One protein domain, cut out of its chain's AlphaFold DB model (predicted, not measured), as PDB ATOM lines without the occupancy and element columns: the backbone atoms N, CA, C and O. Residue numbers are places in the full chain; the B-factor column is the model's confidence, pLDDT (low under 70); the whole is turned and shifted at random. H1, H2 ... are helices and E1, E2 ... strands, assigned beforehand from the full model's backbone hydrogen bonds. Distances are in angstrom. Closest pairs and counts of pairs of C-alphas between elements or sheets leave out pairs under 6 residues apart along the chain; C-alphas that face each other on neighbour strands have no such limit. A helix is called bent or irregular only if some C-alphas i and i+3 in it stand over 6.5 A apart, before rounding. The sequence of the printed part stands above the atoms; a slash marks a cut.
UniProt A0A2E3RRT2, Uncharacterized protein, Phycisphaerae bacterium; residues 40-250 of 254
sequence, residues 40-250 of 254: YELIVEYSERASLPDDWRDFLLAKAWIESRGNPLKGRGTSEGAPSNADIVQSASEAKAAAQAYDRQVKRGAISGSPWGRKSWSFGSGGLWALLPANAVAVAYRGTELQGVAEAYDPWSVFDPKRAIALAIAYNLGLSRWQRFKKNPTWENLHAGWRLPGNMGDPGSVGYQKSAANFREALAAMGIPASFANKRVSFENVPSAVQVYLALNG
ATOM      1  N   TYR A  40       5.657  -1.811   0.975       92.06
ATOM      2  CA  TYR A  40       4.887  -1.719   2.212       92.06
ATOM      3  C   TYR A  40       5.192  -0.438   2.994       92.06
ATOM      4  O   TYR A  40       4.253   0.240   3.413       92.06
ATOM      5  N   GLU A  41       6.464  -0.059   3.129       93.06
ATOM      6  CA  GLU A  41       6.869   1.189   3.792       93.06
ATOM      7  C   GLU A  41       6.304   2.406   3.055       93.06
ATOM      8  O   GLU A  41       5.733   3.299   3.680       93.06
ATOM      9  N   LEU A  42       6.349   2.396   1.718       94.38
ATOM     10  CA  LEU A  42       5.762   3.464   0.904       94.38
ATOM     11  C   LEU A  42       4.244   3.557   1.061       94.38
ATOM     12  O   LEU A  42       3.696   4.657   1.092       94.38
ATOM     13  N   ILE A  43       3.545   2.422   1.168       95.94
ATOM     14  CA  ILE A  43       2.101   2.426   1.435       95.94
ATOM     15  C   ILE A  43       1.817   3.072   2.789       95.94
ATOM     16  O   ILE A  43       0.881   3.865   2.874       95.94
ATOM     17  N   VAL A  44       2.601   2.762   3.827       95.94
ATOM     18  CA  VAL A  44       2.443   3.375   5.153       95.94
ATOM     19  C   VAL A  44       2.692   4.881   5.078       95.94
ATOM     20  O   VAL A  44       1.774   5.649   5.374       95.94
ATOM     21  N   GLU A  45       3.863   5.302   4.592       95.00
ATOM     22  CA  GLU A  45       4.257   6.716   4.508       95.00
ATOM     23  C   GLU A  45       3.233   7.542   3.719       95.00
ATOM     24  O   GLU A  45       2.757   8.588   4.165       95.00
ATOM     25  N   TYR A  46       2.863   7.080   2.526       96.12
ATOM     26  CA  TYR A  46       1.962   7.827   1.658       96.12
ATOM     27  C   TYR A  46       0.515   7.783   2.143       96.12
ATOM     28  O   TYR A  46      -0.223   8.738   1.908       96.12
ATOM     29  N   SER A  47       0.102   6.737   2.864       96.50
ATOM     30  CA  SER A  47      -1.210   6.738   3.518       96.50
ATOM     31  C   SER A  47      -1.287   7.799   4.607       96.50
ATOM     32  O   SER A  47      -2.264   8.540   4.653       96.50
ATOM     33  N   GLU A  48      -0.246   7.929   5.428       95.69
ATOM     34  CA  GLU A  48      -0.173   8.960   6.467       95.69
ATOM     35  C   GLU A  48      -0.157  10.365   5.861       95.69
ATOM     36  O   GLU A  48      -0.965  11.216   6.231       95.69
ATOM     37  N   ARG A  49       0.704  10.601   4.864       95.88
ATOM     38  CA  ARG A  49       0.806  11.902   4.184       95.88
ATOM     39  C   ARG A  49      -0.474  12.314   3.460       95.88
ATOM     40  O   ARG A  49      -0.765  13.503   3.370       95.88
ATOM     41  N   ALA A  50      -1.223  11.350   2.928       96.12
ATOM     42  CA  ALA A  50      -2.506  11.592   2.277       96.12
ATOM     43  C   ALA A  50      -3.696  11.564   3.251       96.12
ATOM     44  O   ALA A  50      -4.840  11.652   2.801       96.12
ATOM     45  N   SER A  51      -3.451  11.441   4.562       96.56
ATOM     46  CA  SER A  51      -4.485  11.342   5.599       96.56
ATOM     47  C   SER A  51      -5.504  10.228   5.322       96.56
ATOM     48  O   SER A  51      -6.704  10.390   5.558       96.56
ATOM     49  N   LEU A  52      -5.047   9.094   4.782       97.06
ATOM     50  CA  LEU A  52      -5.892   7.920   4.592       97.06
ATOM     51  C   LEU A  52      -6.222   7.292   5.953       97.06
ATOM     52  O   LEU A  52      -5.318   7.113   6.770       97.06
ATOM     53  N   PRO A  53      -7.484   6.893   6.200       97.44
ATOM     54  CA  PRO A  53      -7.820   6.141   7.403       97.44
ATOM     55  C   PRO A  53      -7.035   4.824   7.484       97.44
ATOM     56  O   PRO A  53      -6.817   4.171   6.461       97.44
ATOM     57  N   ASP A  54      -6.701   4.387   8.700       97.31
ATOM     58  CA  ASP A  54      -5.916   3.164   8.945       97.31
ATOM     59  C   ASP A  54      -6.488   1.934   8.230       97.31
ATOM     60  O   ASP A  54      -5.753   1.191   7.589       97.31
ATOM     61  N   ASP A  55      -7.814   1.759   8.241       98.12
ATOM     62  CA  ASP A  55      -8.444   0.632   7.550       98.12
ATOM     63  C   ASP A  55      -8.160   0.632   6.036       98.12
ATOM     64  O   ASP A  55      -8.018  -0.418   5.413       98.12
ATOM     65  N   TRP A  56      -8.084   1.810   5.415       98.19
ATOM     66  CA  TRP A  56      -7.764   1.915   3.994       98.19
ATOM     67  C   TRP A  56      -6.305   1.553   3.735       98.19
ATOM     68  O   TRP A  56      -6.037   0.817   2.785       98.19
ATOM     69  N   ARG A  57      -5.379   1.996   4.596       97.69
ATOM     70  CA  ARG A  57      -3.969   1.582   4.552       97.69
ATOM     71  C   ARG A  57      -3.840   0.064   4.686       97.69
ATOM     72  O   ARG A  57      -3.209  -0.567   3.842       97.69
ATOM     73  N   ASP A  58      -4.492  -0.531   5.681       98.19
ATOM     74  CA  ASP A  58      -4.456  -1.973   5.954       98.19
ATOM     75  C   ASP A  58      -4.983  -2.789   4.761       98.19
ATOM     76  O   ASP A  58      -4.381  -3.782   4.340       98.19
ATOM     77  N   PHE A  59      -6.069  -2.327   4.133       98.44
ATOM     78  CA  PHE A  59      -6.566  -2.921   2.894       98.44
ATOM     79  C   PHE A  59      -5.546  -2.829   1.747       98.44
ATOM     80  O   PHE A  59      -5.352  -3.807   1.018       98.44
ATOM     81  N   LEU A  60      -4.895  -1.672   1.568       97.88
ATOM     82  CA  LEU A  60      -3.892  -1.470   0.520       97.88
ATOM     83  C   LEU A  60      -2.654  -2.354   0.733       97.88
ATOM     84  O   LEU A  60      -2.168  -2.916  -0.249       97.88
ATOM     85  N   LEU A  61      -2.197  -2.533   1.977       97.25
ATOM     86  CA  LEU A  61      -1.100  -3.444   2.337       97.25
ATOM     87  C   LEU A  61      -1.434  -4.892   1.966       97.25
ATOM     88  O   LEU A  61      -0.685  -5.545   1.233       97.25
ATOM     89  N   ALA A  62      -2.605  -5.380   2.387       96.88
ATOM     90  CA  ALA A  62      -3.066  -6.723   2.046       96.88
ATOM     91  C   ALA A  62      -3.190  -6.906   0.524       96.88
ATOM     92  O   ALA A  62      -2.754  -7.918  -0.031       96.88
ATOM     93  N   LYS A  63      -3.727  -5.908  -0.186       96.38
ATOM     94  CA  LYS A  63      -3.847  -5.964  -1.646       96.38
ATOM     95  C   LYS A  63      -2.480  -5.974  -2.338       96.38
ATOM     96  O   LYS A  63      -2.300  -6.741  -3.285       96.38
ATOM     97  N   ALA A  64      -1.524  -5.188  -1.851       95.38
ATOM     98  CA  ALA A  64      -0.160  -5.176  -2.369       95.38
ATOM     99  C   ALA A  64       0.554  -6.515  -2.174       95.38
ATOM    100  O   ALA A  64       1.225  -7.012  -3.083       95.38
ATOM    101  N   TRP A  65       0.340  -7.162  -1.028       94.19
ATOM    102  CA  TRP A  65       0.857  -8.504  -0.785       94.19
ATOM    103  C   TRP A  65       0.328  -9.532  -1.789       94.19
ATOM    104  O   TRP A  65       1.105 -10.348  -2.289       94.19
ATOM    105  N   ILE A  66      -0.964  -9.483  -2.124       93.38
ATOM    106  CA  ILE A  66      -1.589 -10.421  -3.071       93.38
ATOM    107  C   ILE A  66      -1.021 -10.255  -4.481       93.38
ATOM    108  O   ILE A  66      -0.700 -11.248  -5.131       93.38
ATOM    109  N   GLU A  67      -0.917  -9.018  -4.962       91.75
ATOM    110  CA  GLU A  67      -0.625  -8.766  -6.377       91.75
ATOM    111  C   GLU A  67       0.865  -8.756  -6.691       91.75
ATOM    112  O   GLU A  67       1.303  -9.309  -7.705       91.75
ATOM    113  N   SER A  68       1.652  -8.139  -5.813       91.19
ATOM    114  CA  SER A  68       3.048  -7.834  -6.102       91.19
ATOM    115  C   SER A  68       4.030  -8.325  -5.054       91.19
ATOM    116  O   SER A  68       5.233  -8.249  -5.299       91.19
ATOM    117  N   ARG A  69       3.548  -8.870  -3.927       91.69
ATOM    118  CA  ARG A  69       4.379  -9.127  -2.738       91.69
ATOM    119  C   ARG A  69       5.109  -7.853  -2.285       91.69
ATOM    120  O   ARG A  69       6.261  -7.920  -1.883       91.69
ATOM    121  N   GLY A  70       4.444  -6.701  -2.422       89.88
ATOM    122  CA  GLY A  70       4.997  -5.397  -2.056       89.88
ATOM    123  C   GLY A  70       5.926  -4.773  -3.100       89.88
ATOM    124  O   GLY A  70       6.392  -3.667  -2.877       89.88
ATOM    125  N   ASN A  71       6.188  -5.415  -4.246       90.88
ATOM    126  CA  ASN A  71       7.066  -4.844  -5.272       90.88
ATOM    127  C   ASN A  71       6.320  -3.819  -6.164       90.88
ATOM    128  O   ASN A  71       5.512  -4.225  -7.008       90.88
ATOM    129  N   PRO A  72       6.613  -2.508  -6.069       91.50
ATOM    130  CA  PRO A  72       5.938  -1.493  -6.878       91.50
ATOM    131  C   PRO A  72       6.314  -1.534  -8.361       91.50
ATOM    132  O   PRO A  72       5.581  -1.003  -9.188       91.50
ATOM    133  N   LEU A  73       7.418  -2.188  -8.718       89.94
ATOM    134  CA  LEU A  73       7.929  -2.268 -10.085       89.94
ATOM    135  C   LEU A  73       7.512  -3.557 -10.800       89.94
ATOM    136  O   LEU A  73       7.897  -3.781 -11.947       89.94
ATOM    137  N   LYS A  74       6.713  -4.417 -10.159       89.62
ATOM    138  CA  LYS A  74       6.256  -5.669 -10.763       89.62
ATOM    139  C   LYS A  74       5.096  -5.438 -11.720       89.62
ATOM    140  O   LYS A  74       4.118  -4.787 -11.366       89.62
ATOM    141  N   GLY A  75       5.141  -6.032 -12.905       89.25
ATOM    142  CA  GLY A  75       4.047  -5.951 -13.867       89.25
ATOM    143  C   GLY A  75       3.868  -7.192 -14.730       89.25
ATOM    144  O   GLY A  75       4.671  -8.124 -14.713       89.25
ATOM    145  N   ARG A  76       2.782  -7.209 -15.507       90.75
ATOM    146  CA  ARG A  76       2.510  -8.220 -16.535       90.75
ATOM    147  C   ARG A  76       2.101  -7.569 -17.849       90.75
ATOM    148  O   ARG A  76       1.215  -6.713 -17.876       90.75
ATOM    149  N   GLY A  77       2.701  -8.012 -18.948       89.31
ATOM    150  CA  GLY A  77       2.465  -7.424 -20.267       89.31
ATOM    151  C   GLY A  77       3.627  -7.661 -21.213       89.31
ATOM    152  O   GLY A  77       4.176  -8.759 -21.228       89.31
ATOM    153  N   THR A  78       3.999  -6.637 -21.977       86.06
ATOM    154  CA  THR A  78       5.265  -6.602 -22.720       86.06
ATOM    155  C   THR A  78       6.206  -5.554 -22.129       86.06
ATOM    156  O   THR A  78       5.776  -4.620 -21.452       86.06
ATOM    157  N   SER A  79       7.504  -5.713 -22.379       81.50
ATOM    158  CA  SER A  79       8.540  -4.770 -21.940       81.50
ATOM    159  C   SER A  79       8.712  -3.579 -22.887       81.50
ATOM    160  O   SER A  79       9.355  -2.606 -22.513       81.50
ATOM    161  N   GLU A  80       8.134  -3.633 -24.092       75.25
ATOM    162  CA  GLU A  80       8.324  -2.633 -25.160       75.25
ATOM    163  C   GLU A  80       7.920  -1.212 -24.759       75.25
ATOM    164  O   GLU A  80       8.392  -0.247 -25.353       75.25
ATOM    165  N   GLY A  81       7.046  -1.082 -23.765       70.50
ATOM    166  CA  GLY A  81       6.606   0.203 -23.252       70.50
ATOM    167  C   GLY A  81       6.671   0.296 -21.742       70.50
ATOM    168  O   GLY A  81       5.936   1.110 -21.221       70.50
ATOM    169  N   ALA A  82       7.454  -0.521 -21.033       77.81
ATOM    170  CA  ALA A  82       7.597  -0.447 -19.574       77.81
ATOM    171  C   ALA A  82       8.879   0.316 -19.169       77.81
ATOM    172  O   ALA A  82       9.805   0.403 -19.977       77.81
ATOM    173  N   PRO A  83       8.976   0.857 -17.938       76.94
ATOM    174  CA  PRO A  83      10.210   1.446 -17.429       76.94
ATOM    175  C   PRO A  83      11.310   0.376 -17.381       76.94
ATOM    176  O   PRO A  83      11.027  -0.790 -17.106       76.94
ATOM    177  N   SER A  84      12.567   0.750 -17.631       81.25
ATOM    178  CA  SER A  84      13.677  -0.214 -17.748       81.25
ATOM    179  C   SER A  84      13.967  -1.000 -16.467       81.25
ATOM    180  O   SER A  84      14.549  -2.076 -16.532       81.25
ATOM    181  N   ASN A  85      13.571  -0.465 -15.313       82.50
ATOM    182  CA  ASN A  85      13.705  -1.085 -13.998       82.50
ATOM    183  C   ASN A  85      12.460  -1.887 -13.565       82.50
ATOM    184  O   ASN A  85      12.451  -2.433 -12.465       82.50
ATOM    185  N   ALA A  86      11.410  -1.961 -14.391       85.88
ATOM    186  CA  ALA A  86      10.225  -2.747 -14.070       85.88
ATOM    187  C   ALA A  86      10.453  -4.252 -14.290       85.88
ATOM    188  O   ALA A  86      10.925  -4.685 -15.341       85.88
ATOM    189  N   ASP A  87      10.044  -5.062 -13.312       88.19
ATOM    190  CA  ASP A  87      10.015  -6.523 -13.410       88.19
ATOM    191  C   ASP A  87       8.751  -6.958 -14.163       88.19
ATOM    192  O   ASP A  87       7.674  -7.147 -13.583       88.19
ATOM    193  N   ILE A  88       8.864  -7.056 -15.490       89.00
ATOM    194  CA  ILE A  88       7.747  -7.411 -16.367       89.00
ATOM    195  C   ILE A  88       7.733  -8.908 -16.661       89.00
ATOM    196  O   ILE A  88       8.507  -9.427 -17.470       89.00
ATOM    197  N   VAL A  89       6.738  -9.591 -16.100       90.25
ATOM    198  CA  VAL A  89       6.398 -10.958 -16.492       90.25
ATOM    199  C   VAL A  89       5.665 -10.924 -17.835       90.25
ATOM    200  O   VAL A  89       4.563 -10.379 -17.953       90.25
ATOM    201  N   GLN A  90       6.269 -11.533 -18.855       91.12
ATOM    202  CA  GLN A  90       5.722 -11.543 -20.212       91.12
ATOM    203  C   GLN A  90       4.334 -12.199 -20.254       91.12
ATOM    204  O   GLN A  90       4.148 -13.339 -19.825       91.12
ATOM    205  N   SER A  91       3.344 -11.472 -20.775       92.38
ATOM    206  CA  SER A  91       1.960 -11.939 -20.873       92.38
ATOM    207  C   SER A  91       1.210 -11.253 -22.014       92.38
ATOM    208  O   SER A  91       0.723 -10.125 -21.896       92.38
ATOM    209  N   ALA A  92       1.053 -11.972 -23.128       89.31
ATOM    210  CA  ALA A  92       0.340 -11.473 -24.303       89.31
ATOM    211  C   ALA A  92      -1.146 -11.175 -24.018       89.31
ATOM    212  O   ALA A  92      -1.719 -10.248 -24.593       89.31
ATOM    213  N   SER A  93      -1.784 -11.937 -23.122       90.50
ATOM    214  CA  SER A  93      -3.180 -11.702 -22.739       90.50
ATOM    215  C   SER A  93      -3.351 -10.408 -21.947       90.50
ATOM    216  O   SER A  93      -4.306  -9.674 -22.197       90.50
ATOM    217  N   GLU A  94      -2.423 -10.104 -21.038       90.56
ATOM    218  CA  GLU A  94      -2.430  -8.860 -20.256       90.56
ATOM    219  C   GLU A  94      -2.164  -7.652 -21.155       90.56
ATOM    220  O   GLU A  94      -2.916  -6.681 -21.116       90.56
ATOM    221  N   ALA A  95      -1.177  -7.747 -22.050       88.62
ATOM    222  CA  ALA A  95      -0.896  -6.699 -23.030       88.62
ATOM    223  C   ALA A  95      -2.104  -6.423 -23.943       88.62
ATOM    224  O   ALA A  95      -2.477  -5.274 -24.188       88.62
ATOM    225  N   LYS A  96      -2.790  -7.480 -24.402       90.88
ATOM    226  CA  LYS A  96      -4.031  -7.346 -25.177       90.88
ATOM    227  C   LYS A  96      -5.138  -6.675 -24.363       90.88
ATOM    228  O   LYS A  96      -5.842  -5.817 -24.897       90.88
ATOM    229  N   ALA A  97      -5.304  -7.047 -23.094       91.31
ATOM    230  CA  ALA A  97      -6.299  -6.444 -22.210       91.31
ATOM    231  C   ALA A  97      -6.012  -4.955 -21.950       91.31
ATOM    232  O   ALA A  97      -6.948  -4.151 -21.965       91.31
ATOM    233  N   ALA A  98      -4.738  -4.587 -21.779       91.12
ATOM    234  CA  ALA A  98      -4.273  -3.210 -21.626       91.12
ATOM    235  C   ALA A  98      -4.613  -2.363 -22.854       91.12
ATOM    236  O   ALA A  98      -5.284  -1.336 -22.739       91.12
ATOM    237  N   ALA A  99      -4.271  -2.860 -24.042       90.06
ATOM    238  CA  ALA A  99      -4.545  -2.170 -25.292       90.06
ATOM    239  C   ALA A  99      -6.056  -1.999 -25.534       90.06
ATOM    240  O   ALA A  99      -6.524  -0.921 -25.889       90.06
ATOM    241  N   GLN A 100      -6.851  -3.038 -25.257       92.94
ATOM    242  CA  GLN A 100      -8.311  -2.936 -25.315       92.94
ATOM    243  C   GLN A 100      -8.870  -1.957 -24.276       92.94
ATOM    244  O   GLN A 100      -9.896  -1.323 -24.522       92.94
ATOM    245  N   ALA A 101      -8.253  -1.850 -23.096       92.94
ATOM    246  CA  ALA A 101      -8.629  -0.851 -22.106       92.94
ATOM    247  C   ALA A 101      -8.355   0.557 -22.625       92.94
ATOM    248  O   ALA A 101      -9.279   1.366 -22.612       92.94
ATOM    249  N   TYR A 102      -7.164   0.816 -23.161       92.62
ATOM    250  CA  TYR A 102      -6.835   2.083 -23.809       92.62
ATOM    251  C   TYR A 102      -7.869   2.459 -24.878       92.62
ATOM    252  O   TYR A 102      -8.521   3.497 -24.755       92.62
ATOM    253  N   ASP A 103      -8.125   1.573 -25.848       93.69
ATOM    254  CA  ASP A 103      -9.055   1.834 -26.957       93.69
ATOM    255  C   ASP A 103     -10.465   2.198 -26.442       93.69
ATOM    256  O   ASP A 103     -11.113   3.135 -26.922       93.69
ATOM    257  N   ARG A 104     -10.943   1.501 -25.397       94.56
ATOM    258  CA  ARG A 104     -12.229   1.814 -24.752       94.56
ATOM    259  C   ARG A 104     -12.226   3.179 -24.070       94.56
ATOM    260  O   ARG A 104     -13.249   3.864 -24.120       94.56
ATOM    261  N   GLN A 105     -11.148   3.543 -23.384       93.88
ATOM    262  CA  GLN A 105     -11.093   4.774 -22.593       93.88
ATOM    263  C   GLN A 105     -10.852   6.015 -23.453       93.88
ATOM    264  O   GLN A 105     -11.454   7.051 -23.171       93.88
ATOM    265  N   VAL A 106     -10.111   5.891 -24.557       92.38
ATOM    266  CA  VAL A 106     -10.048   6.915 -25.612       92.38
ATOM    267  C   VAL A 106     -11.441   7.181 -26.178       92.38
ATOM    268  O   VAL A 106     -11.902   8.319 -26.171       92.38
ATOM    269  N   LYS A 107     -12.182   6.134 -26.572       92.06
ATOM    270  CA  LYS A 107     -13.556   6.286 -27.090       92.06
ATOM    271  C   LYS A 107     -14.509   6.951 -26.087       92.06
ATOM    272  O   LYS A 107     -15.470   7.603 -26.483       92.06
ATOM    273  N   ARG A 108     -14.270   6.769 -24.788       91.31
ATOM    274  CA  ARG A 108     -15.050   7.379 -23.696       91.31
ATOM    275  C   ARG A 108     -14.576   8.784 -23.319       91.31
ATOM    276  O   ARG A 108     -15.115   9.343 -22.366       91.31
ATOM    277  N   GLY A 109     -13.564   9.311 -24.007       89.56
ATOM    278  CA  GLY A 109     -12.963  10.611 -23.732       89.56
ATOM    279  C   GLY A 109     -12.191  10.679 -22.417       89.56
ATOM    280  O   GLY A 109     -11.893  11.774 -21.977       89.56
ATOM    281  N   ALA A 110     -11.891   9.550 -21.765       88.31
ATOM    282  CA  ALA A 110     -11.187   9.545 -20.479       88.31
ATOM    283  C   ALA A 110      -9.679   9.795 -20.637       88.31
ATOM    284  O   ALA A 110      -9.066  10.418 -19.779       88.31
ATOM    285  N   ILE A 111      -9.109   9.310 -21.744       86.69
ATOM    286  CA  ILE A 111      -7.727   9.566 -22.160       86.69
ATOM    287  C   ILE A 111      -7.801  10.595 -23.291       86.69
ATOM    288  O   ILE A 111      -7.798  10.250 -24.471       86.69
ATOM    289  N   SER A 112      -7.995  11.860 -22.921       81.62
ATOM    290  CA  SER A 112      -8.071  12.998 -23.843       81.62
ATOM    291  C   SER A 112      -6.807  13.841 -23.724       81.62
ATOM    292  O   SER A 112      -6.419  14.167 -22.607       81.62
ATOM    293  N   GLY A 113      -6.177  14.203 -24.845       75.19
ATOM    294  CA  GLY A 113      -4.959  15.029 -24.836       75.19
ATOM    295  C   GLY A 113      -3.688  14.308 -24.369       75.19
ATOM    296  O   GLY A 113      -2.648  14.941 -24.254       75.19
ATOM    297  N   SER A 114      -3.756  12.992 -24.133       80.62
ATOM    298  CA  SER A 114      -2.600  12.171 -23.761       80.62
ATOM    299  C   SER A 114      -1.534  12.198 -24.862       80.62
ATOM    300  O   SER A 114      -1.858  11.838 -25.999       80.62
ATOM    301  N   PRO A 115      -0.271  12.530 -24.541       84.31
ATOM    302  CA  PRO A 115       0.829  12.420 -25.494       84.31
ATOM    303  C   PRO A 115       1.209  10.959 -25.779       84.31
ATOM    304  O   PRO A 115       1.854  10.687 -26.785       84.31
ATOM    305  N   TRP A 116       0.798  10.007 -24.930       86.50
ATOM    306  CA  TRP A 116       1.125   8.589 -25.091       86.50
ATOM    307  C   TRP A 116       0.100   7.851 -25.942       86.50
ATOM    308  O   TRP A 116      -1.083   7.765 -25.588       86.50
ATOM    309  N   GLY A 117       0.582   7.271 -27.041       85.56
ATOM    310  CA  GLY A 117      -0.206   6.429 -27.927       85.56
ATOM    311  C   GLY A 117      -0.423   5.015 -27.384       85.56
ATOM    312  O   GLY A 117       0.157   4.586 -26.392       85.56
ATOM    313  N   ARG A 118      -1.240   4.231 -28.097       87.50
ATOM    314  CA  ARG A 118      -1.649   2.862 -27.722       87.50
ATOM    315  C   ARG A 118      -0.497   1.931 -27.317       87.50
ATOM    316  O   ARG A 118      -0.705   1.060 -26.479       87.50
ATOM    317  N   LYS A 119       0.689   2.073 -27.919       84.19
ATOM    318  CA  LYS A 119       1.853   1.201 -27.666       84.19
ATOM    319  C   LYS A 119       2.415   1.346 -26.248       84.19
ATOM    320  O   LYS A 119       2.885   0.362 -25.685       84.19
ATOM    321  N   SER A 120       2.308   2.533 -25.659       85.81
ATOM    322  CA  SER A 120       2.752   2.792 -24.287       85.81
ATOM    323  C   SER A 120       1.836   2.117 -23.253       85.81
ATOM    324  O   SER A 120       2.248   1.854 -22.132       85.81
ATOM    325  N   TRP A 121       0.606   1.757 -23.638       87.00
ATOM    326  CA  TRP A 121      -0.375   1.054 -22.801       87.00
ATOM    327  C   TRP A 121      -0.320  -0.466 -23.025       87.00
ATOM    328  O   TRP A 121      -1.328  -1.105 -23.336       87.00
ATOM    329  N   SER A 122       0.877  -1.044 -22.919       81.19
ATOM    330  CA  SER A 122       1.183  -2.436 -23.291       81.19
ATOM    331  C   SER A 122       1.323  -3.406 -22.110       81.19
ATOM    332  O   SER A 122       1.594  -4.593 -22.302       81.19
ATOM    333  N   PHE A 123       1.058  -2.945 -20.887       80.94
ATOM    334  CA  PHE A 123       1.033  -3.765 -19.676       80.94
ATOM    335  C   PHE A 123      -0.311  -3.660 -18.958       80.94
ATOM    336  O   PHE A 123      -0.911  -2.589 -18.845       80.94
ATOM    337  N   GLY A 124      -0.825  -4.824 -18.559       67.44
ATOM    338  CA  GLY A 124      -2.207  -5.000 -18.124       67.44
ATOM    339  C   GLY A 124      -2.399  -4.958 -16.615       67.44
ATOM    340  O   GLY A 124      -3.421  -4.486 -16.130       67.44
ATOM    341  N   SER A 125      -1.405  -5.409 -15.866       75.81
ATOM    342  CA  SER A 125      -1.440  -5.442 -14.409       75.81
ATOM    343  C   SER A 125      -0.081  -4.997 -13.897       75.81
ATOM    344  O   SER A 125       0.886  -5.742 -14.018       75.81
ATOM    345  N   GLY A 126       0.006  -3.762 -13.402       83.81
ATOM    346  CA  GLY A 126       1.258  -3.153 -12.947       83.81
ATOM    347  C   GLY A 126       1.235  -2.700 -11.489       83.81
ATOM    348  O   GLY A 126       0.174  -2.401 -10.928       83.81
ATOM    349  N   GLY A 127       2.434  -2.681 -10.918       89.12
ATOM    350  CA  GLY A 127       2.803  -2.251  -9.581       89.12
ATOM    351  C   GLY A 127       2.015  -2.890  -8.457       89.12
ATOM    352  O   GLY A 127       1.676  -4.077  -8.494       89.12
ATOM    353  N   LEU A 128       1.737  -2.093  -7.428       92.12
ATOM    354  CA  LEU A 128       1.275  -2.606  -6.144       92.12
ATOM    355  C   LEU A 128      -0.080  -3.316  -6.228       92.12
ATOM    356  O   LEU A 128      -0.258  -4.306  -5.532       92.12
ATOM    357  N   TRP A 129      -1.015  -2.896  -7.089       92.12
ATOM    358  CA  TRP A 129      -2.373  -3.478  -7.104       92.12
ATOM    359  C   TRP A 129      -2.820  -4.065  -8.445       92.12
ATOM    360  O   TRP A 129      -4.019  -4.312  -8.612       92.12
ATOM    361  N   ALA A 130      -1.886  -4.334  -9.366       87.56
ATOM    362  CA  ALA A 130      -2.156  -5.008 -10.640       87.56
ATOM    363  C   ALA A 130      -3.261  -4.327 -11.476       87.56
ATOM    364  O   ALA A 130      -4.107  -4.981 -12.088       87.56
ATOM    365  N   LEU A 131      -3.268  -2.994 -11.496       89.62
ATOM    366  CA  LEU A 131      -4.273  -2.220 -12.216       89.62
ATOM    367  C   LEU A 131      -3.964  -2.148 -13.717       89.62
ATOM    368  O   LEU A 131      -2.818  -1.950 -14.112       89.62
ATOM    369  N   LEU A 132      -5.025  -2.215 -14.531       89.12
ATOM    370  CA  LEU A 132      -4.997  -1.820 -15.941       89.12
ATOM    371  C   LEU A 132      -4.860  -0.297 -16.008       89.12
ATOM    372  O   LEU A 132      -5.847   0.376 -15.676       89.12
ATOM    373  N   PRO A 133      -3.723   0.264 -16.464       86.25
ATOM    374  CA  PRO A 133      -3.445   1.689 -16.293       86.25
ATOM    375  C   PRO A 133      -4.557   2.574 -16.867       86.25
ATOM    376  O   PRO A 133      -5.106   3.429 -16.174       86.25
ATOM    377  N   ALA A 134      -5.007   2.283 -18.093       89.56
ATOM    378  CA  ALA A 134      -6.055   3.054 -18.762       89.56
ATOM    379  C   ALA A 134      -7.383   3.056 -17.985       89.56
ATOM    380  O   ALA A 134      -8.052   4.083 -17.871       89.56
ATOM    381  N   ASN A 135      -7.788   1.903 -17.440       89.62
ATOM    382  CA  ASN A 135      -9.012   1.819 -16.642       89.62
ATOM    383  C   ASN A 135      -8.858   2.564 -15.313       89.62
ATOM    384  O   ASN A 135      -9.806   3.219 -14.889       89.62
ATOM    385  N   ALA A 136      -7.700   2.447 -14.670       85.88
ATOM    386  CA  ALA A 136      -7.427   3.079 -13.390       85.88
ATOM    387  C   ALA A 136      -7.506   4.606 -13.500       85.88
ATOM    388  O   ALA A 136      -8.267   5.235 -12.769       85.88
ATOM    389  N   VAL A 137      -6.830   5.178 -14.496       84.38
ATOM    390  CA  VAL A 137      -6.877   6.616 -14.800       84.38
ATOM    391  C   VAL A 137      -8.301   7.074 -15.094       84.38
ATOM    392  O   VAL A 137      -8.765   8.070 -14.543       84.38
ATOM    393  N   ALA A 138      -9.030   6.332 -15.931       87.88
ATOM    394  CA  ALA A 138     -10.399   6.693 -16.278       87.88
ATOM    395  C   ALA A 138     -11.339   6.711 -15.061       87.88
ATOM    396  O   ALA A 138     -12.316   7.460 -15.054       87.88
ATOM    397  N   VAL A 139     -11.071   5.878 -14.053       89.19
ATOM    398  CA  VAL A 139     -11.821   5.872 -12.792       89.19
ATOM    399  C   VAL A 139     -11.370   7.010 -11.872       89.19
ATOM    400  O   VAL A 139     -12.216   7.577 -11.184       89.19
ATOM    401  N   ALA A 140     -10.084   7.362 -11.881       90.56
ATOM    402  CA  ALA A 140      -9.517   8.371 -10.995       90.56
ATOM    403  C   ALA A 140      -9.773   9.814 -11.428       90.56
ATOM    404  O   ALA A 140     -10.180  10.623 -10.598       90.56
ATOM    405  N   TYR A 141      -9.555  10.132 -12.706       91.25
ATOM    406  CA  TYR A 141      -9.405  11.526 -13.134       91.25
ATOM    407  C   TYR A 141     -10.405  11.982 -14.191       91.25
ATOM    408  O   TYR A 141     -10.513  13.179 -14.441       91.25
ATOM    409  N   ARG A 142     -11.190  11.083 -14.797       90.94
ATOM    410  CA  ARG A 142     -12.200  11.502 -15.781       90.94
ATOM    411  C   ARG A 142     -13.247  12.415 -15.133       90.94
ATOM    412  O   ARG A 142     -13.936  12.004 -14.202       90.94
ATOM    413  N   GLY A 143     -13.436  13.595 -15.712       89.69
ATOM    414  CA  GLY A 143     -14.339  14.639 -15.234       89.69
ATOM    415  C   GLY A 143     -13.756  15.486 -14.102       89.69
ATOM    416  O   GLY A 143     -14.513  16.202 -13.457       89.69
ATOM    417  N   THR A 144     -12.449  15.385 -13.850       91.25
ATOM    418  CA  THR A 144     -11.713  16.193 -12.863       91.25
ATOM    419  C   THR A 144     -10.725  17.120 -13.567       91.25
ATOM    420  O   THR A 144     -10.434  16.944 -14.751       91.25
ATOM    421  N   GLU A 145     -10.165  18.067 -12.825       89.31
ATOM    422  CA  GLU A 145      -9.095  18.970 -13.252       89.31
ATOM    423  C   GLU A 145      -7.806  18.247 -13.677       89.31
ATOM    424  O   GLU A 145      -7.015  18.806 -14.428       89.31
ATOM    425  N   LEU A 146      -7.611  16.992 -13.254       88.88
ATOM    426  CA  LEU A 146      -6.455  16.174 -13.632       88.88
ATOM    427  C   LEU A 146      -6.689  15.361 -14.918       88.88
ATOM    428  O   LEU A 146      -5.808  14.619 -15.364       88.88
ATOM    429  N   GLN A 147      -7.872  15.456 -15.537       89.12
ATOM    430  CA  GLN A 147      -8.130  14.775 -16.802       89.12
ATOM    431  C   GLN A 147      -7.236  15.341 -17.911       89.12
ATOM    432  O   GLN A 147      -7.283  16.523 -18.224       89.12
ATOM    433  N   GLY A 148      -6.482  14.466 -18.574       80.25
ATOM    434  CA  GLY A 148      -5.553  14.860 -19.640       80.25
ATOM    435  C   GLY A 148      -4.228  15.473 -19.176       80.25
ATOM    436  O   GLY A 148      -3.412  15.784 -20.034       80.25
ATOM    437  N   VAL A 149      -3.989  15.619 -17.868       85.06
ATOM    438  CA  VAL A 149      -2.731  16.161 -17.331       85.06
ATOM    439  C   VAL A 149      -1.672  15.057 -17.292       85.06
ATOM    440  O   VAL A 149      -1.824  14.075 -16.564       85.06
ATOM    441  N   ALA A 150      -0.608  15.219 -18.078       79.00
ATOM    442  CA  ALA A 150       0.453  14.225 -18.242       79.00
ATOM    443  C   ALA A 150       1.224  13.963 -16.931       79.00
ATOM    444  O   ALA A 150       1.611  12.844 -16.606       79.00
ATOM    445  N   GLU A 151       1.404  14.999 -16.125       80.56
ATOM    446  CA  GLU A 151       2.056  14.928 -14.825       80.56
ATOM    447  C   GLU A 151       1.209  14.139 -13.818       80.56
ATOM    448  O   GLU A 151       1.754  13.462 -12.942       80.56
ATOM    449  N   ALA A 152      -0.119  14.182 -13.960       77.25
ATOM    450  CA  ALA A 152      -1.040  13.474 -13.084       77.25
ATOM    451  C   ALA A 152      -1.163  11.996 -13.440       77.25
ATOM    452  O   ALA A 152      -1.289  11.147 -12.550       77.25
ATOM    453  N   TYR A 153      -1.108  11.671 -14.731       80.00
ATOM    454  CA  TYR A 153      -1.057  10.289 -15.158       80.00
ATOM    455  C   TYR A 153      -0.321  10.087 -16.472       80.00
ATOM    456  O   TYR A 153      -0.431  10.867 -17.409       80.00
ATOM    457  N   ASP A 154       0.300   8.923 -16.553       87.06
ATOM    458  CA  ASP A 154       0.889   8.323 -17.729       87.06
ATOM    459  C   ASP A 154       0.641   6.798 -17.662       87.06
ATOM    460  O   ASP A 154       0.067   6.296 -16.683       87.06
ATOM    461  N   PRO A 155       1.000   6.017 -18.693       86.94
ATOM    462  CA  PRO A 155       0.831   4.567 -18.651       86.94
ATOM    463  C   PRO A 155       1.531   3.912 -17.450       86.94
ATOM    464  O   PRO A 155       1.035   2.922 -16.914       86.94
ATOM    465  N   TRP A 156       2.664   4.461 -17.012       88.50
ATOM    466  CA  TRP A 156       3.536   3.950 -15.955       88.50
ATOM    467  C   TRP A 156       3.131   4.376 -14.552       88.50
ATOM    468  O   TRP A 156       3.684   3.851 -13.592       88.50
ATOM    469  N   SER A 157       2.129   5.244 -14.402       88.31
ATOM    470  CA  SER A 157       1.604   5.683 -13.105       88.31
ATOM    471  C   SER A 157       1.209   4.550 -12.165       88.31
ATOM    472  O   SER A 157       1.076   4.794 -10.977       88.31
ATOM    473  N   VAL A 158       0.994   3.328 -12.660       89.50
ATOM    474  CA  VAL A 158       0.741   2.146 -11.818       89.50
ATOM    475  C   VAL A 158       1.994   1.625 -11.103       89.50
ATOM    476  O   VAL A 158       1.849   0.892 -10.131       89.50
ATOM    477  N   PHE A 159       3.192   1.987 -11.570       89.81
ATOM    478  CA  PHE A 159       4.483   1.638 -10.971       89.81
ATOM    479  C   PHE A 159       5.017   2.723 -10.023       89.81
ATOM    480  O   PHE A 159       5.855   2.425  -9.179       89.81
ATOM    481  N   ASP A 160       4.528   3.963 -10.134       90.31
ATOM    482  CA  ASP A 160       4.835   5.052  -9.198       90.31
ATOM    483  C   ASP A 160       3.939   4.951  -7.955       90.31
ATOM    484  O   ASP A 160       2.740   5.206  -8.065       90.31
ATOM    485  N   PRO A 161       4.445   4.628  -6.754       91.88
ATOM    486  CA  PRO A 161       3.560   4.290  -5.641       91.88
ATOM    487  C   PRO A 161       2.644   5.438  -5.195       91.88
ATOM    488  O   PRO A 161       1.534   5.170  -4.737       91.88
ATOM    489  N   LYS A 162       3.029   6.708  -5.392       92.50
ATOM    490  CA  LYS A 162       2.187   7.862  -5.032       92.50
ATOM    491  C   LYS A 162       0.951   7.939  -5.921       92.50
ATOM    492  O   LYS A 162      -0.182   7.958  -5.432       92.50
ATOM    493  N   ARG A 163       1.158   7.967  -7.239       91.75
ATOM    494  CA  ARG A 163       0.071   7.998  -8.227       91.75
ATOM    495  C   ARG A 163      -0.754   6.736  -8.127       91.75
ATOM    496  O   ARG A 163      -1.982   6.776  -8.120       91.75
ATOM    497  N   ALA A 164      -0.075   5.614  -7.984       92.69
ATOM    498  CA  ALA A 164      -0.698   4.327  -7.953       92.69
ATOM    499  C   ALA A 164      -1.660   4.238  -6.720       92.69
ATOM    500  O   ALA A 164      -2.788   3.755  -6.875       92.69
ATOM    501  N   ILE A 165      -1.311   4.785  -5.538       95.31
ATOM    502  CA  ILE A 165      -2.220   4.828  -4.369       95.31
ATOM    503  C   ILE A 165      -3.473   5.641  -4.699       95.31
ATOM    504  O   ILE A 165      -4.586   5.169  -4.461       95.31
ATOM    505  N   ALA A 166      -3.327   6.821  -5.310       95.19
ATOM    506  CA  ALA A 166      -4.472   7.628  -5.737       95.19
ATOM    507  C   ALA A 166      -5.413   6.840  -6.669       95.19
ATOM    508  O   ALA A 166      -6.636   6.852  -6.486       95.19
ATOM    509  N   LEU A 167      -4.851   6.088  -7.620       94.69
ATOM    510  CA  LEU A 167      -5.615   5.220  -8.518       94.69
ATOM    511  C   LEU A 167      -6.372   4.115  -7.759       94.69
ATOM    512  O   LEU A 167      -7.548   3.869  -8.043       94.69
ATOM    513  N   ALA A 168      -5.734   3.467  -6.781       95.81
ATOM    514  CA  ALA A 168      -6.360   2.432  -5.957       95.81
ATOM    515  C   ALA A 168      -7.524   2.983  -5.116       95.81
ATOM    516  O   ALA A 168      -8.581   2.348  -5.028       95.81
ATOM    517  N   ILE A 169      -7.377   4.191  -4.559       96.50
ATOM    518  CA  ILE A 169      -8.441   4.880  -3.816       96.50
ATOM    519  C   ILE A 169      -9.640   5.169  -4.718       96.50
ATOM    520  O   ILE A 169     -10.770   4.804  -4.382       96.50
ATOM    521  N   ALA A 170      -9.413   5.752  -5.898       95.88
ATOM    522  CA  ALA A 170     -10.480   5.964  -6.873       95.88
ATOM    523  C   ALA A 170     -11.181   4.659  -7.254       95.88
ATOM    524  O   ALA A 170     -12.410   4.620  -7.364       95.88
ATOM    525  N   TYR A 171     -10.419   3.582  -7.433       95.44
ATOM    526  CA  TYR A 171     -10.976   2.285  -7.782       95.44
ATOM    527  C   TYR A 171     -11.879   1.722  -6.674       95.44
ATOM    528  O   TYR A 171     -13.016   1.330  -6.952       95.44
ATOM    529  N   ASN A 172     -11.443   1.787  -5.414       96.31
ATOM    530  CA  ASN A 172     -12.252   1.428  -4.244       96.31
ATOM    531  C   ASN A 172     -13.542   2.259  -4.145       96.31
ATOM    532  O   ASN A 172     -14.631   1.705  -3.973       96.31
ATOM    533  N   LEU A 173     -13.445   3.583  -4.305       95.50
ATOM    534  CA  LEU A 173     -14.604   4.484  -4.323       95.50
ATOM    535  C   LEU A 173     -15.539   4.201  -5.512       95.50
ATOM    536  O   LEU A 173     -16.752   4.383  -5.422       95.50
ATOM    537  N   GLY A 174     -14.999   3.737  -6.638       93.88
ATOM    538  CA  GLY A 174     -15.779   3.274  -7.781       93.88
ATOM    539  C   GLY A 174     -16.551   1.991  -7.469       93.88
ATOM    540  O   GLY A 174     -17.752   1.910  -7.738       93.88
ATOM    541  N   LEU A 175     -15.885   1.001  -6.865       94.81
ATOM    542  CA  LEU A 175     -16.494  -0.264  -6.443       94.81
ATOM    543  C   LEU A 175     -17.584  -0.054  -5.383       94.81
ATOM    544  O   LEU A 175     -18.622  -0.717  -5.442       94.81
ATOM    545  N   SER A 176     -17.422   0.923  -4.488       94.69
ATOM    546  CA  SER A 176     -18.403   1.190  -3.429       94.69
ATOM    547  C   SER A 176     -19.775   1.645  -3.945       94.69
ATOM    548  O   SER A 176     -20.803   1.499  -3.276       94.69
ATOM    549  N   ARG A 177     -19.834   2.149  -5.181       94.31
ATOM    550  CA  ARG A 177     -21.081   2.591  -5.822       94.31
ATOM    551  C   ARG A 177     -21.950   1.427  -6.299       94.31
ATOM    552  O   ARG A 177     -23.149   1.622  -6.521       94.31
ATOM    553  N   TRP A 178     -21.385   0.229  -6.436       95.25
ATOM    554  CA  TRP A 178     -22.102  -0.943  -6.927       95.25
ATOM    555  C   TRP A 178     -23.132  -1.436  -5.912       95.25
ATOM    556  O   TRP A 178     -22.853  -1.574  -4.724       95.25
ATOM    557  N   GLN A 179     -24.325  -1.796  -6.395       95.00
ATOM    558  CA  GLN A 179     -25.408  -2.289  -5.531       95.00
ATOM    559  C   GLN A 179     -25.016  -3.544  -4.746       95.00
ATOM    560  O   GLN A 179     -25.403  -3.710  -3.593       95.00
ATOM    561  N   ARG A 180     -24.206  -4.415  -5.356       94.75
ATOM    562  CA  ARG A 180     -23.687  -5.624  -4.709       94.75
ATOM    563  C   ARG A 180     -22.771  -5.309  -3.522       94.75
ATOM    564  O   ARG A 180     -22.830  -6.013  -2.520       94.75
ATOM    565  N   PHE A 181     -21.983  -4.236  -3.607       96.38
ATOM    566  CA  PHE A 181     -21.196  -3.755  -2.475       96.38
ATOM    567  C   PHE A 181     -22.096  -3.171  -1.382       96.38
ATOM    568  O   PHE A 181     -22.009  -3.581  -0.232       96.38
ATOM    569  N   LYS A 182     -23.025  -2.281  -1.752       95.12
ATOM    570  CA  LYS A 182     -23.930  -1.600  -0.804       95.12
ATOM    571  C   LYS A 182     -24.725  -2.558   0.089       95.12
ATOM    572  O   LYS A 182     -24.973  -2.237   1.247       95.12
ATOM    573  N   LYS A 183     -25.099  -3.735  -0.428       93.75
ATOM    574  CA  LYS A 183     -25.798  -4.784   0.337       93.75
ATOM    575  C   LYS A 183     -24.942  -5.407   1.446       93.75
ATOM    576  O   LYS A 183     -25.487  -5.801   2.469       93.75
ATOM    577  N   ASN A 184     -23.627  -5.495   1.251       95.12
ATOM    578  CA  ASN A 184     -22.691  -6.067   2.216       95.12
ATOM    579  C   ASN A 184     -21.355  -5.299   2.183       95.12
ATOM    580  O   ASN A 184     -20.400  -5.769   1.569       95.12
ATOM    581  N   PRO A 185     -21.269  -4.089   2.756       96.50
ATOM    582  CA  PRO A 185     -20.126  -3.208   2.533       96.50
ATOM    583  C   PRO A 185     -18.963  -3.559   3.466       96.50
ATOM    584  O   PRO A 185     -18.607  -2.763   4.327       96.50
ATOM    585  N   THR A 186     -18.400  -4.759   3.339       98.00
ATOM    586  CA  THR A 186     -17.225  -5.219   4.096       98.00
ATOM    587  C   THR A 186     -15.953  -5.140   3.261       98.00
ATOM    588  O   THR A 186     -16.016  -5.101   2.028       98.00
ATOM    589  N   TRP A 187     -14.790  -5.138   3.914       98.12
ATOM    590  CA  TRP A 187     -13.493  -5.141   3.227       98.12
ATOM    591  C   TRP A 187     -13.292  -6.375   2.345       98.12
ATOM    592  O   TRP A 187     -12.817  -6.254   1.217       98.12
ATOM    593  N   GLU A 188     -13.733  -7.550   2.797       97.38
ATOM    594  CA  GLU A 188     -13.714  -8.773   1.988       97.38
ATOM    595  C   GLU A 188     -14.576  -8.643   0.727       97.38
ATOM    596  O   GLU A 188     -14.164  -9.042  -0.366       97.38
ATOM    597  N   ASN A 189     -15.756  -8.027   0.850       97.19
ATOM    598  CA  ASN A 189     -16.621  -7.808  -0.298       97.19
ATOM    599  C   ASN A 189     -16.038  -6.763  -1.262       97.19
ATOM    600  O   ASN A 189     -16.119  -6.939  -2.477       97.19
ATOM    601  N   LEU A 190     -15.403  -5.705  -0.743       97.19
ATOM    602  CA  LEU A 190     -14.664  -4.747  -1.567       97.19
ATOM    603  C   LEU A 190     -13.537  -5.450  -2.336       97.19
ATOM    604  O   LEU A 190     -13.421  -5.276  -3.549       97.19
ATOM    605  N   HIS A 191     -12.762  -6.301  -1.654       96.94
ATOM    606  CA  HIS A 191     -11.695  -7.098  -2.256       96.94
ATOM    607  C   HIS A 191     -12.220  -8.012  -3.375       96.94
ATOM    608  O   HIS A 191     -11.636  -8.079  -4.455       96.94
ATOM    609  N   ALA A 192     -13.362  -8.680  -3.178       95.69
ATOM    610  CA  ALA A 192     -14.016  -9.461  -4.235       95.69
ATOM    611  C   ALA A 192     -14.290  -8.633  -5.502       95.69
ATOM    612  O   ALA A 192     -14.100  -9.134  -6.617       95.69
ATOM    613  N   GLY A 193     -14.656  -7.361  -5.335       94.56
ATOM    614  CA  GLY A 193     -14.872  -6.416  -6.427       94.56
ATOM    615  C   GLY A 193     -13.635  -6.127  -7.271       94.56
ATOM    616  O   GLY A 193     -13.781  -5.914  -8.475       94.56
ATOM    617  N   TRP A 194     -12.433  -6.199  -6.687       92.75
ATOM    618  CA  TRP A 194     -11.182  -5.983  -7.421       92.75
ATOM    619  C   TRP A 194     -10.917  -7.028  -8.492       92.75
ATOM    620  O   TRP A 194     -10.388  -6.706  -9.551       92.75
ATOM    621  N   ARG A 195     -11.308  -8.279  -8.242       86.38
ATOM    622  CA  ARG A 195     -11.204  -9.336  -9.250       86.38
ATOM    623  C   ARG A 195     -12.228  -9.127 -10.360       86.38
ATOM    624  O   ARG A 195     -11.916  -9.254 -11.538       86.38
ATOM    625  N   LEU A 196     -13.474  -8.887  -9.965       87.69
ATOM    626  CA  LEU A 196     -14.580  -8.601 -10.867       87.69
ATOM    627  C   LEU A 196     -15.728  -8.016 -10.038       87.69
ATOM    628  O   LEU A 196     -16.128  -8.656  -9.064       87.69
ATOM    629  N   PRO A 197     -16.364  -6.902 -10.446       90.12
ATOM    630  CA  PRO A 197     -17.481  -6.344  -9.686       90.12
ATOM    631  C   PRO A 197     -18.656  -7.315  -9.481       90.12
ATOM    632  O   PRO A 197     -19.390  -7.224  -8.499       90.12
ATOM    633  N   GLY A 198     -18.816  -8.277 -10.395       88.50
ATOM    634  CA  GLY A 198     -19.786  -9.364 -10.291       88.50
ATOM    635  C   GLY A 198     -19.517 -10.356  -9.155       88.50
ATOM    636  O   GLY A 198     -20.447 -11.020  -8.726       88.50
ATOM    637  N   ASN A 199     -18.306 -10.442  -8.610       91.88
ATOM    638  CA  ASN A 199     -18.046 -11.327  -7.471       91.88
ATOM    639  C   ASN A 199     -18.545 -10.736  -6.150       91.88
ATOM    640  O   ASN A 199     -18.627 -11.457  -5.166       91.88
ATOM    641  N   MET A 200     -18.869  -9.441  -6.101       94.69
ATOM    642  CA  MET A 200     -19.367  -8.815  -4.879       94.69
ATOM    643  C   MET A 200     -20.768  -9.318  -4.519       94.69
ATOM    644  O   MET A 200     -21.585  -9.591  -5.396       94.69
ATOM    645  N   GLY A 201     -21.085  -9.341  -3.228       89.06
ATOM    646  CA  GLY A 201     -22.426  -9.588  -2.703       89.06
ATOM    647  C   GLY A 201     -22.938 -11.012  -2.910       89.06
ATOM    648  O   GLY A 201     -24.133 -11.232  -2.738       89.06
ATOM    649  N   ASP A 202     -22.064 -11.953  -3.277       87.62
ATOM    650  CA  ASP A 202     -22.398 -13.366  -3.471       87.62
ATOM    651  C   ASP A 202     -21.373 -14.291  -2.783       87.62
ATOM    652  O   ASP A 202     -20.491 -14.846  -3.451       87.62
ATOM    653  N   PRO A 203     -21.482 -14.478  -1.450       87.38
ATOM    654  CA  PRO A 203     -20.572 -15.329  -0.681       87.38
ATOM    655  C   PRO A 203     -20.571 -16.809  -1.087       87.38
ATOM    656  O   PRO A 203     -19.638 -17.541  -0.752       87.38
ATOM    657  N   GLY A 204     -21.611 -17.265  -1.794       88.56
ATOM    658  CA  GLY A 204     -21.730 -18.643  -2.266       88.56
ATOM    659  C   GLY A 204     -20.961 -18.910  -3.561       88.56
ATOM    660  O   GLY A 204     -20.668 -20.064  -3.870       88.56
ATOM    661  N   SER A 205     -20.607 -17.868  -4.315       91.25
ATOM    662  CA  SER A 205     -19.898 -18.035  -5.583       91.25
ATOM    663  C   SER A 205     -18.443 -18.478  -5.395       91.25
ATOM    664  O   SER A 205     -17.715 -17.978  -4.535       91.25
ATOM    665  N   VAL A 206     -17.968 -19.348  -6.293       92.62
ATOM    666  CA  VAL A 206     -16.554 -19.772  -6.356       92.62
ATOM    667  C   VAL A 206     -15.617 -18.562  -6.485       92.62
ATOM    668  O   VAL A 206     -14.534 -18.531  -5.898       92.62
ATOM    669  N   GLY A 207     -16.039 -17.542  -7.239       90.69
ATOM    670  CA  GLY A 207     -15.282 -16.306  -7.434       90.69
ATOM    671  C   GLY A 207     -15.088 -15.518  -6.138       90.69
ATOM    672  O   GLY A 207     -13.967 -15.090  -5.856       90.69
ATOM    673  N   TYR A 208     -16.149 -15.365  -5.341       94.00
ATOM    674  CA  TYR A 208     -16.068 -14.722  -4.032       94.00
ATOM    675  C   TYR A 208     -15.214 -15.540  -3.067       94.00
ATOM    676  O   TYR A 208     -14.282 -14.996  -2.485       94.00
ATOM    677  N   GLN A 209     -15.471 -16.846  -2.937       95.12
ATOM    678  CA  GLN A 209     -14.768 -17.711  -1.982       95.12
ATOM    679  C   GLN A 209     -13.256 -17.715  -2.211       95.12
ATOM    680  O   GLN A 209     -12.484 -17.564  -1.265       95.12
ATOM    681  N   LYS A 210     -12.822 -17.800  -3.475       94.19
ATOM    682  CA  LYS A 210     -11.403 -17.694  -3.833       94.19
ATOM    683  C   LYS A 210     -10.821 -16.325  -3.474       94.19
ATOM    684  O   LYS A 210      -9.702 -16.246  -2.979       94.19
ATOM    685  N   SER A 211     -11.571 -15.251  -3.717       94.19
ATOM    686  CA  SER A 211     -11.139 -13.896  -3.361       94.19
ATOM    687  C   SER A 211     -11.011 -13.710  -1.846       94.19
ATOM    688  O   SER A 211     -10.027 -13.144  -1.379       94.19
ATOM    689  N   ALA A 212     -11.980 -14.218  -1.085       95.25
ATOM    690  CA  ALA A 212     -12.010 -14.160   0.369       95.25
ATOM    691  C   ALA A 212     -10.859 -14.955   1.000       95.25
ATOM    692  O   ALA A 212     -10.195 -14.454   1.902       95.25
ATOM    693  N   ALA A 213     -10.583 -16.164   0.500       95.94
ATOM    694  CA  ALA A 213      -9.465 -16.980   0.969       95.94
ATOM    695  C   ALA A 213      -8.121 -16.254   0.787       95.94
ATOM    696  O   ALA A 213      -7.391 -16.075   1.759       95.94
ATOM    697  N   ASN A 214      -7.854 -15.744  -0.422       95.75
ATOM    698  CA  ASN A 214      -6.639 -14.979  -0.712       95.75
ATOM    699  C   ASN A 214      -6.523 -13.721   0.160       95.75
ATOM    700  O   ASN A 214      -5.433 -13.370   0.603       95.75
ATOM    701  N   PHE A 215      -7.642 -13.032   0.405       97.69
ATOM    702  CA  PHE A 215      -7.644 -11.832   1.235       97.69
ATOM    703  C   PHE A 215      -7.283 -12.143   2.684       97.69
ATOM    704  O   PHE A 215      -6.435 -11.473   3.258       97.69
ATOM    705  N   ARG A 216      -7.866 -13.193   3.268       97.31
ATOM    706  CA  ARG A 216      -7.566 -13.608   4.647       97.31
ATOM    707  C   ARG A 216      -6.118 -14.065   4.817       97.31
ATOM    708  O   ARG A 216      -5.512 -13.751   5.837       97.31
ATOM    709  N   GLU A 217      -5.563 -14.758   3.824       95.81
ATOM    710  CA  GLU A 217      -4.139 -15.114   3.798       95.81
ATOM    711  C   GLU A 217      -3.254 -13.858   3.806       95.81
ATOM    712  O   GLU A 217      -2.309 -13.769   4.585       95.81
ATOM    713  N   ALA A 218      -3.609 -12.851   3.004       94.31
ATOM    714  CA  ALA A 218      -2.888 -11.585   2.959       94.31
ATOM    715  C   ALA A 218      -2.977 -10.798   4.271       94.31
ATOM    716  O   ALA A 218      -1.972 -10.263   4.726       94.31
ATOM    717  N   LEU A 219      -4.156 -10.756   4.902       95.38
ATOM    718  CA  LEU A 219      -4.327 -10.134   6.216       95.38
ATOM    719  C   LEU A 219      -3.410 -10.796   7.250       95.38
ATOM    720  O   LEU A 219      -2.680 -10.097   7.947       95.38
ATOM    721  N   ALA A 220      -3.377 -12.133   7.287       90.31
ATOM    722  CA  ALA A 220      -2.497 -12.876   8.184       90.31
ATOM    723  C   ALA A 220      -1.011 -12.580   7.919       90.31
ATOM    724  O   ALA A 220      -0.259 -12.353   8.863       90.31
ATOM    725  N   ALA A 221      -0.596 -12.531   6.650       89.88
ATOM    726  CA  ALA A 221       0.780 -12.214   6.276       89.88
ATOM    727  C   ALA A 221       1.203 -10.790   6.676       89.88
ATOM    728  O   ALA A 221       2.370 -10.568   6.979       89.88
ATOM    729  N   MET A 222       0.262  -9.842   6.692       90.56
ATOM    730  CA  MET A 222       0.492  -8.443   7.076       90.56
ATOM    731  C   MET A 222       0.241  -8.167   8.564       90.56
ATOM    732  O   MET A 222       0.288  -7.016   8.987       90.56
ATOM    733  N   GLY A 223      -0.045  -9.196   9.370       90.75
ATOM    734  CA  GLY A 223      -0.343  -9.028  10.795       90.75
ATOM    735  C   GLY A 223      -1.672  -8.317  11.082       90.75
ATOM    736  O   GLY A 223      -1.905  -7.886  12.210       90.75
ATOM    737  N   ILE A 224      -2.561  -8.205  10.091       92.69
ATOM    738  CA  ILE A 224      -3.870  -7.565  10.230       92.69
ATOM    739  C   ILE A 224      -4.874  -8.603  10.768       92.69
ATOM    740  O   ILE A 224      -4.974  -9.708  10.219       92.69
ATOM    741  N   PRO A 225      -5.659  -8.292  11.820       96.31
ATOM    742  CA  PRO A 225      -6.598  -9.246  12.403       96.31
ATOM    743  C   PRO A 225      -7.622  -9.775  11.393       96.31
ATOM    744  O   PRO A 225      -8.226  -9.011  10.644       96.31
ATOM    745  N   ALA A 226      -7.924 -11.076  11.435       95.62
ATOM    746  CA  ALA A 226      -8.911 -11.693  10.538       95.62
ATOM    747  C   ALA A 226     -10.319 -11.067  10.642       95.62
ATOM    748  O   ALA A 226     -11.090 -11.102   9.682       95.62
ATOM    749  N   SER A 227     -10.655 -10.459  11.787       97.12
ATOM    750  CA  SER A 227     -11.899  -9.703  11.975       97.12
ATOM    751  C   SER A 227     -12.023  -8.508  11.021       97.12
ATOM    752  O   SER A 227     -13.145  -8.126  10.683       97.12
ATOM    753  N   PHE A 228     -10.903  -7.970  10.523       98.19
ATOM    754  CA  PHE A 228     -10.866  -6.890   9.541       98.19
ATOM    755  C   PHE A 228     -11.640  -7.235   8.262       98.19
ATOM    756  O   PHE A 228     -12.387  -6.402   7.753       98.19
ATOM    757  N   ALA A 229     -11.553  -8.483   7.788       97.38
ATOM    758  CA  ALA A 229     -12.235  -8.931   6.571       97.38
ATOM    759  C   ALA A 229     -13.751  -8.663   6.606       97.38
ATOM    760  O   ALA A 229     -14.347  -8.251   5.606       97.38
ATOM    761  N   ASN A 230     -14.359  -8.845   7.780       97.06
ATOM    762  CA  ASN A 230     -15.794  -8.679   8.001       97.06
ATOM    763  C   ASN A 230     -16.173  -7.284   8.519       97.06
ATOM    764  O   ASN A 230     -17.362  -6.983   8.646       97.06
ATOM    765  N   LYS A 231     -15.193  -6.422   8.817       98.19
ATOM    766  CA  LYS A 231     -15.449  -5.043   9.236       98.19
ATOM    767  C   LYS A 231     -16.123  -4.288   8.089       98.19
ATOM    768  O   LYS A 231     -15.752  -4.439   6.922       98.19
ATOM    769  N   ARG A 232     -17.143  -3.488   8.419       97.88
ATOM    770  CA  ARG A 232     -17.798  -2.612   7.440       97.88
ATOM    771  C   ARG A 232     -16.836  -1.500   7.029       97.88
ATOM    772  O   ARG A 232     -16.216  -0.882   7.887       97.88
ATOM    773  N   VAL A 233     -16.756  -1.233   5.732       97.69
ATOM    774  CA  VAL A 233     -15.944  -0.152   5.173       97.69
ATOM    775  C   VAL A 233     -16.560   1.185   5.570       97.69
ATOM    776  O   VAL A 233     -17.724   1.449   5.255       97.69
ATOM    777  N   SER A 234     -15.773   2.030   6.234       96.06
ATOM    778  CA  SER A 234     -16.116   3.437   6.424       96.06
ATOM    779  C   SER A 234     -15.605   4.262   5.244       96.06
ATOM    780  O   SER A 234     -14.465   4.102   4.803       96.06
ATOM    781  N   PHE A 235     -16.467   5.144   4.742       92.94
ATOM    782  CA  PHE A 235     -16.137   6.139   3.715       92.94
ATOM    783  C   PHE A 235     -16.056   7.552   4.294       92.94
ATOM    784  O   PHE A 235     -15.890   8.518   3.553       92.94
ATOM    785  N   GLU A 236     -16.208   7.680   5.611       92.69
ATOM    786  CA  GLU A 236     -16.065   8.951   6.303       92.69
ATOM    787  C   GLU A 236     -14.612   9.426   6.208       92.69
ATOM    788  O   GLU A 236     -13.688   8.644   6.426       92.69
ATOM    789  N   ASN A 237     -14.420  10.700   5.862       92.44
ATOM    790  CA  ASN A 237     -13.110  11.351   5.749       92.44
ATOM    791  C   ASN A 237     -12.133  10.699   4.755       92.44
ATOM    792  O   ASN A 237     -10.936  10.964   4.809       92.44
ATOM    793  N   VAL A 238     -12.618   9.873   3.823       95.62
ATOM    794  CA  VAL A 238     -11.763   9.302   2.776       95.62
ATOM    795  C   VAL A 238     -11.527  10.354   1.688       95.62
ATOM    796  O   VAL A 238     -12.500  10.799   1.069       95.62
ATOM    797  N   PRO A 239     -10.271  10.744   1.412       96.62
ATOM    798  CA  PRO A 239      -9.971  11.705   0.359       96.62
ATOM    799  C   PRO A 239     -10.272  11.132  -1.033       96.62
ATOM    800  O   PRO A 239     -10.202   9.926  -1.282       96.62
ATOM    801  N   SER A 240     -10.590  12.013  -1.979       95.81
ATOM    802  CA  SER A 240     -10.674  11.664  -3.397       95.81
ATOM    803  C   SER A 240      -9.287  11.351  -3.969       95.81
ATOM    804  O   SER A 240      -8.265  11.764  -3.425       95.81
ATOM    805  N   ALA A 241      -9.226  10.680  -5.122       94.06
ATOM    806  CA  ALA A 241      -7.947  10.437  -5.794       94.06
ATOM    807  C   ALA A 241      -7.203  11.724  -6.178       94.06
ATOM    808  O   ALA A 241      -5.977  11.736  -6.183       94.06
ATOM    809  N   VAL A 242      -7.926  12.813  -6.458       94.19
ATOM    810  CA  VAL A 242      -7.322  14.130  -6.699       94.19
ATOM    811  C   VAL A 242      -6.671  14.660  -5.421       94.19
ATOM    812  O   VAL A 242      -5.514  15.065  -5.450       94.19
ATOM    813  N   GLN A 243      -7.373  14.593  -4.285       95.50
ATOM    814  CA  GLN A 243      -6.831  15.030  -2.994       95.50
ATOM    815  C   GLN A 243      -5.596  14.213  -2.593       95.50
ATOM    816  O   GLN A 243      -4.599  14.792  -2.171       95.50
ATOM    817  N   VAL A 244      -5.630  12.891  -2.793       95.56
ATOM    818  CA  VAL A 244      -4.471  12.012  -2.565       95.56
ATOM    819  C   VAL A 244      -3.309  12.390  -3.484       95.56
ATOM    820  O   VAL A 244      -2.187  12.550  -3.015       95.56
ATOM    821  N   TYR A 245      -3.563  12.580  -4.783       93.25
ATOM    822  CA  TYR A 245      -2.524  12.969  -5.737       93.25
ATOM    823  C   TYR A 245      -1.838  14.281  -5.333       93.25
ATOM    824  O   TYR A 245      -0.609  14.327  -5.262       93.25
ATOM    825  N   LEU A 246      -2.617  15.319  -5.013       92.69
ATOM    826  CA  LEU A 246      -2.092  16.627  -4.619       92.69
ATOM    827  C   LEU A 246      -1.328  16.568  -3.288       92.69
ATOM    828  O   LEU A 246      -0.279  17.195  -3.157       92.69
ATOM    829  N   ALA A 247      -1.797  15.781  -2.315       94.12
ATOM    830  CA  ALA A 247      -1.101  15.606  -1.038       94.12
ATOM    831  C   ALA A 247       0.285  14.951  -1.206       94.12
ATOM    832  O   ALA A 247       1.233  15.284  -0.491       94.12
ATOM    833  N   LEU A 248       0.427  14.033  -2.167       92.31
ATOM    834  CA  LEU A 248       1.668  13.281  -2.372       92.31
ATOM    835  C   LEU A 248       2.663  13.961  -3.323       92.31
ATOM    836  O   LEU A 248       3.869  13.718  -3.199       92.31
ATOM    837  N   ASN A 249       2.179  14.817  -4.229       87.31
ATOM    838  CA  ASN A 249       2.987  15.484  -5.258       87.31
ATOM    839  C   ASN A 249       3.151  17.002  -5.043       87.31
ATOM    840  O   ASN A 249       3.986  17.617  -5.700       87.31
ATOM    841  N   GLY A 250       2.439  17.585  -4.071       77.06
ATOM    842  CA  GLY A 250       2.546  18.989  -3.672       77.06
ATOM    843  C   GLY A 250       1.422  19.874  -4.224       77.06
ATOM    844  O   GLY A 250       0.916  19.677  -5.326       77.06
TER     845      GLY A 250
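This is residues 40 to 250 of the 254 residues of an uncharacterized protein of Phycisphaerae bacterium (UniProt A0A2E3RRT2). One helix, H6, lies in the middle of a body of crossed helices, with H4 packed across it, H11 side by side with it, H5 meeting it only at the corner by their link, H1 of the hairpin H1 and H2 near its start and H8 at its far end. Beyond H4 and H5, one end of the body holds H3, a small sheet of three short strands and two long loops, residues 108 to 122 and 141 to 154, while H7, H8, H9 and H10 make the other end. The printed part has 211 residues with eleven named helices and three named strands, in the order H1 H2 E1 E2 H3 E3 H4 H5 H6 H7 H8 H9 H10 H11; the class is mostly helix. The sheet is mixed, in the order E2 E1 E3. The whole is compact, with a radius of gyration of the C-alphas of 16.2 A, and rounded, spanning 45 by 36 by 33 A.

H1, residues 40 to 49, and H2, residues 54 to 68, form a helical hairpin: they touch, the closest C-alphas being those of Ser 47 and Arg 57 at 5.9 A, and run opposite ways at a shallow tilt of 31 degrees. E1, residues 74 to 77, and E2, residues 87 to 90, are parallel neighbours at 26 degrees, with N 75 and O 87 within hydrogen-bond range at 2.8 A. H3, residues 92 to 107, stands at the sheet's level, at a height of 0.6 A. E3, residues 123 to 126, is the antiparallel neighbour of E1 at 162 degrees, with N 76 and O 125 at 2.8 A and N 124 and O 76 at 2.9 A. H4, residues 133 to 140, touches H3 at a steep tilt of 42 degrees, the closest C-alphas being those of Tyr 102 and Ala 134, 5.2 A apart. H5, residues 155 to 158, is irregular, with C-alphas 155 and 158 7.2 A apart, and touches H4, closest at Pro 133 and Pro 155, whose C-alphas are 5.7 A apart. H6, residues 161 to 175, is the hub, touching five helices. It touches H4 at a steep tilt of 64 degrees, closest at the C-alphas of Ala 140 and Ala 170, 4.9 A apart. H7, residues 179 to 183, and H8, residues 187 to 195, only just touch, with 3 pairs of C-alphas within 8 A, the closest being Phe 181 and Asn 189 at 6.5 A. H9, residues 206 to 221, touches H8 at 61 degrees, a steep tilt, with the C-alphas of Ala 192 and Ser 211 closest at 5.4 A; it also touches H2, with its residues 214 to 221 alone, about perpendicular at 74 degrees, closest at Ala 62 and Ala 218, whose C-alphas are 5.0 A apart. H10, residues 226 to 230, touches H8, with the C-alphas of Glu 188 and Ala 229 closest at 4.8 A. H11, residues 241 to 249, touches H6 and runs opposite ways to it at a shallow tilt of 11 degrees, the closest C-alphas being those of Ala 166 and Ala 241, 4.5 A apart. Every O i to N i+4 pair is within hydrogen-bond range in H1, H2, H3, H4, H6, H7, H9 and H11; H8 has 4 of 5, H10 has 0 of 1 but 2 of 2 O i to N i+3 pairs, and H5 is too short for an O i to N i+4 pair.

H1 begins at C-alpha 40, at (4.887, -1.719, 2.212). From first to last C-alpha H2 measures 20.7 A, H3 22.7 A, H6 20.6 A and H9 22.7 A. H6 begins at C-alpha 161, at (3.560, 4.290, -5.641), and H11 ends at C-alpha 249, at (2.987, 15.484, -5.258).

The two C-alphas farthest apart are those of Pro 115 and Ser 227, 45.3 A. The printed part has no cut; the links from H3 to E3 and from H4 to H5 are long. The mean pLDDT of the printed part is 91.2, and residue 124 is under 70.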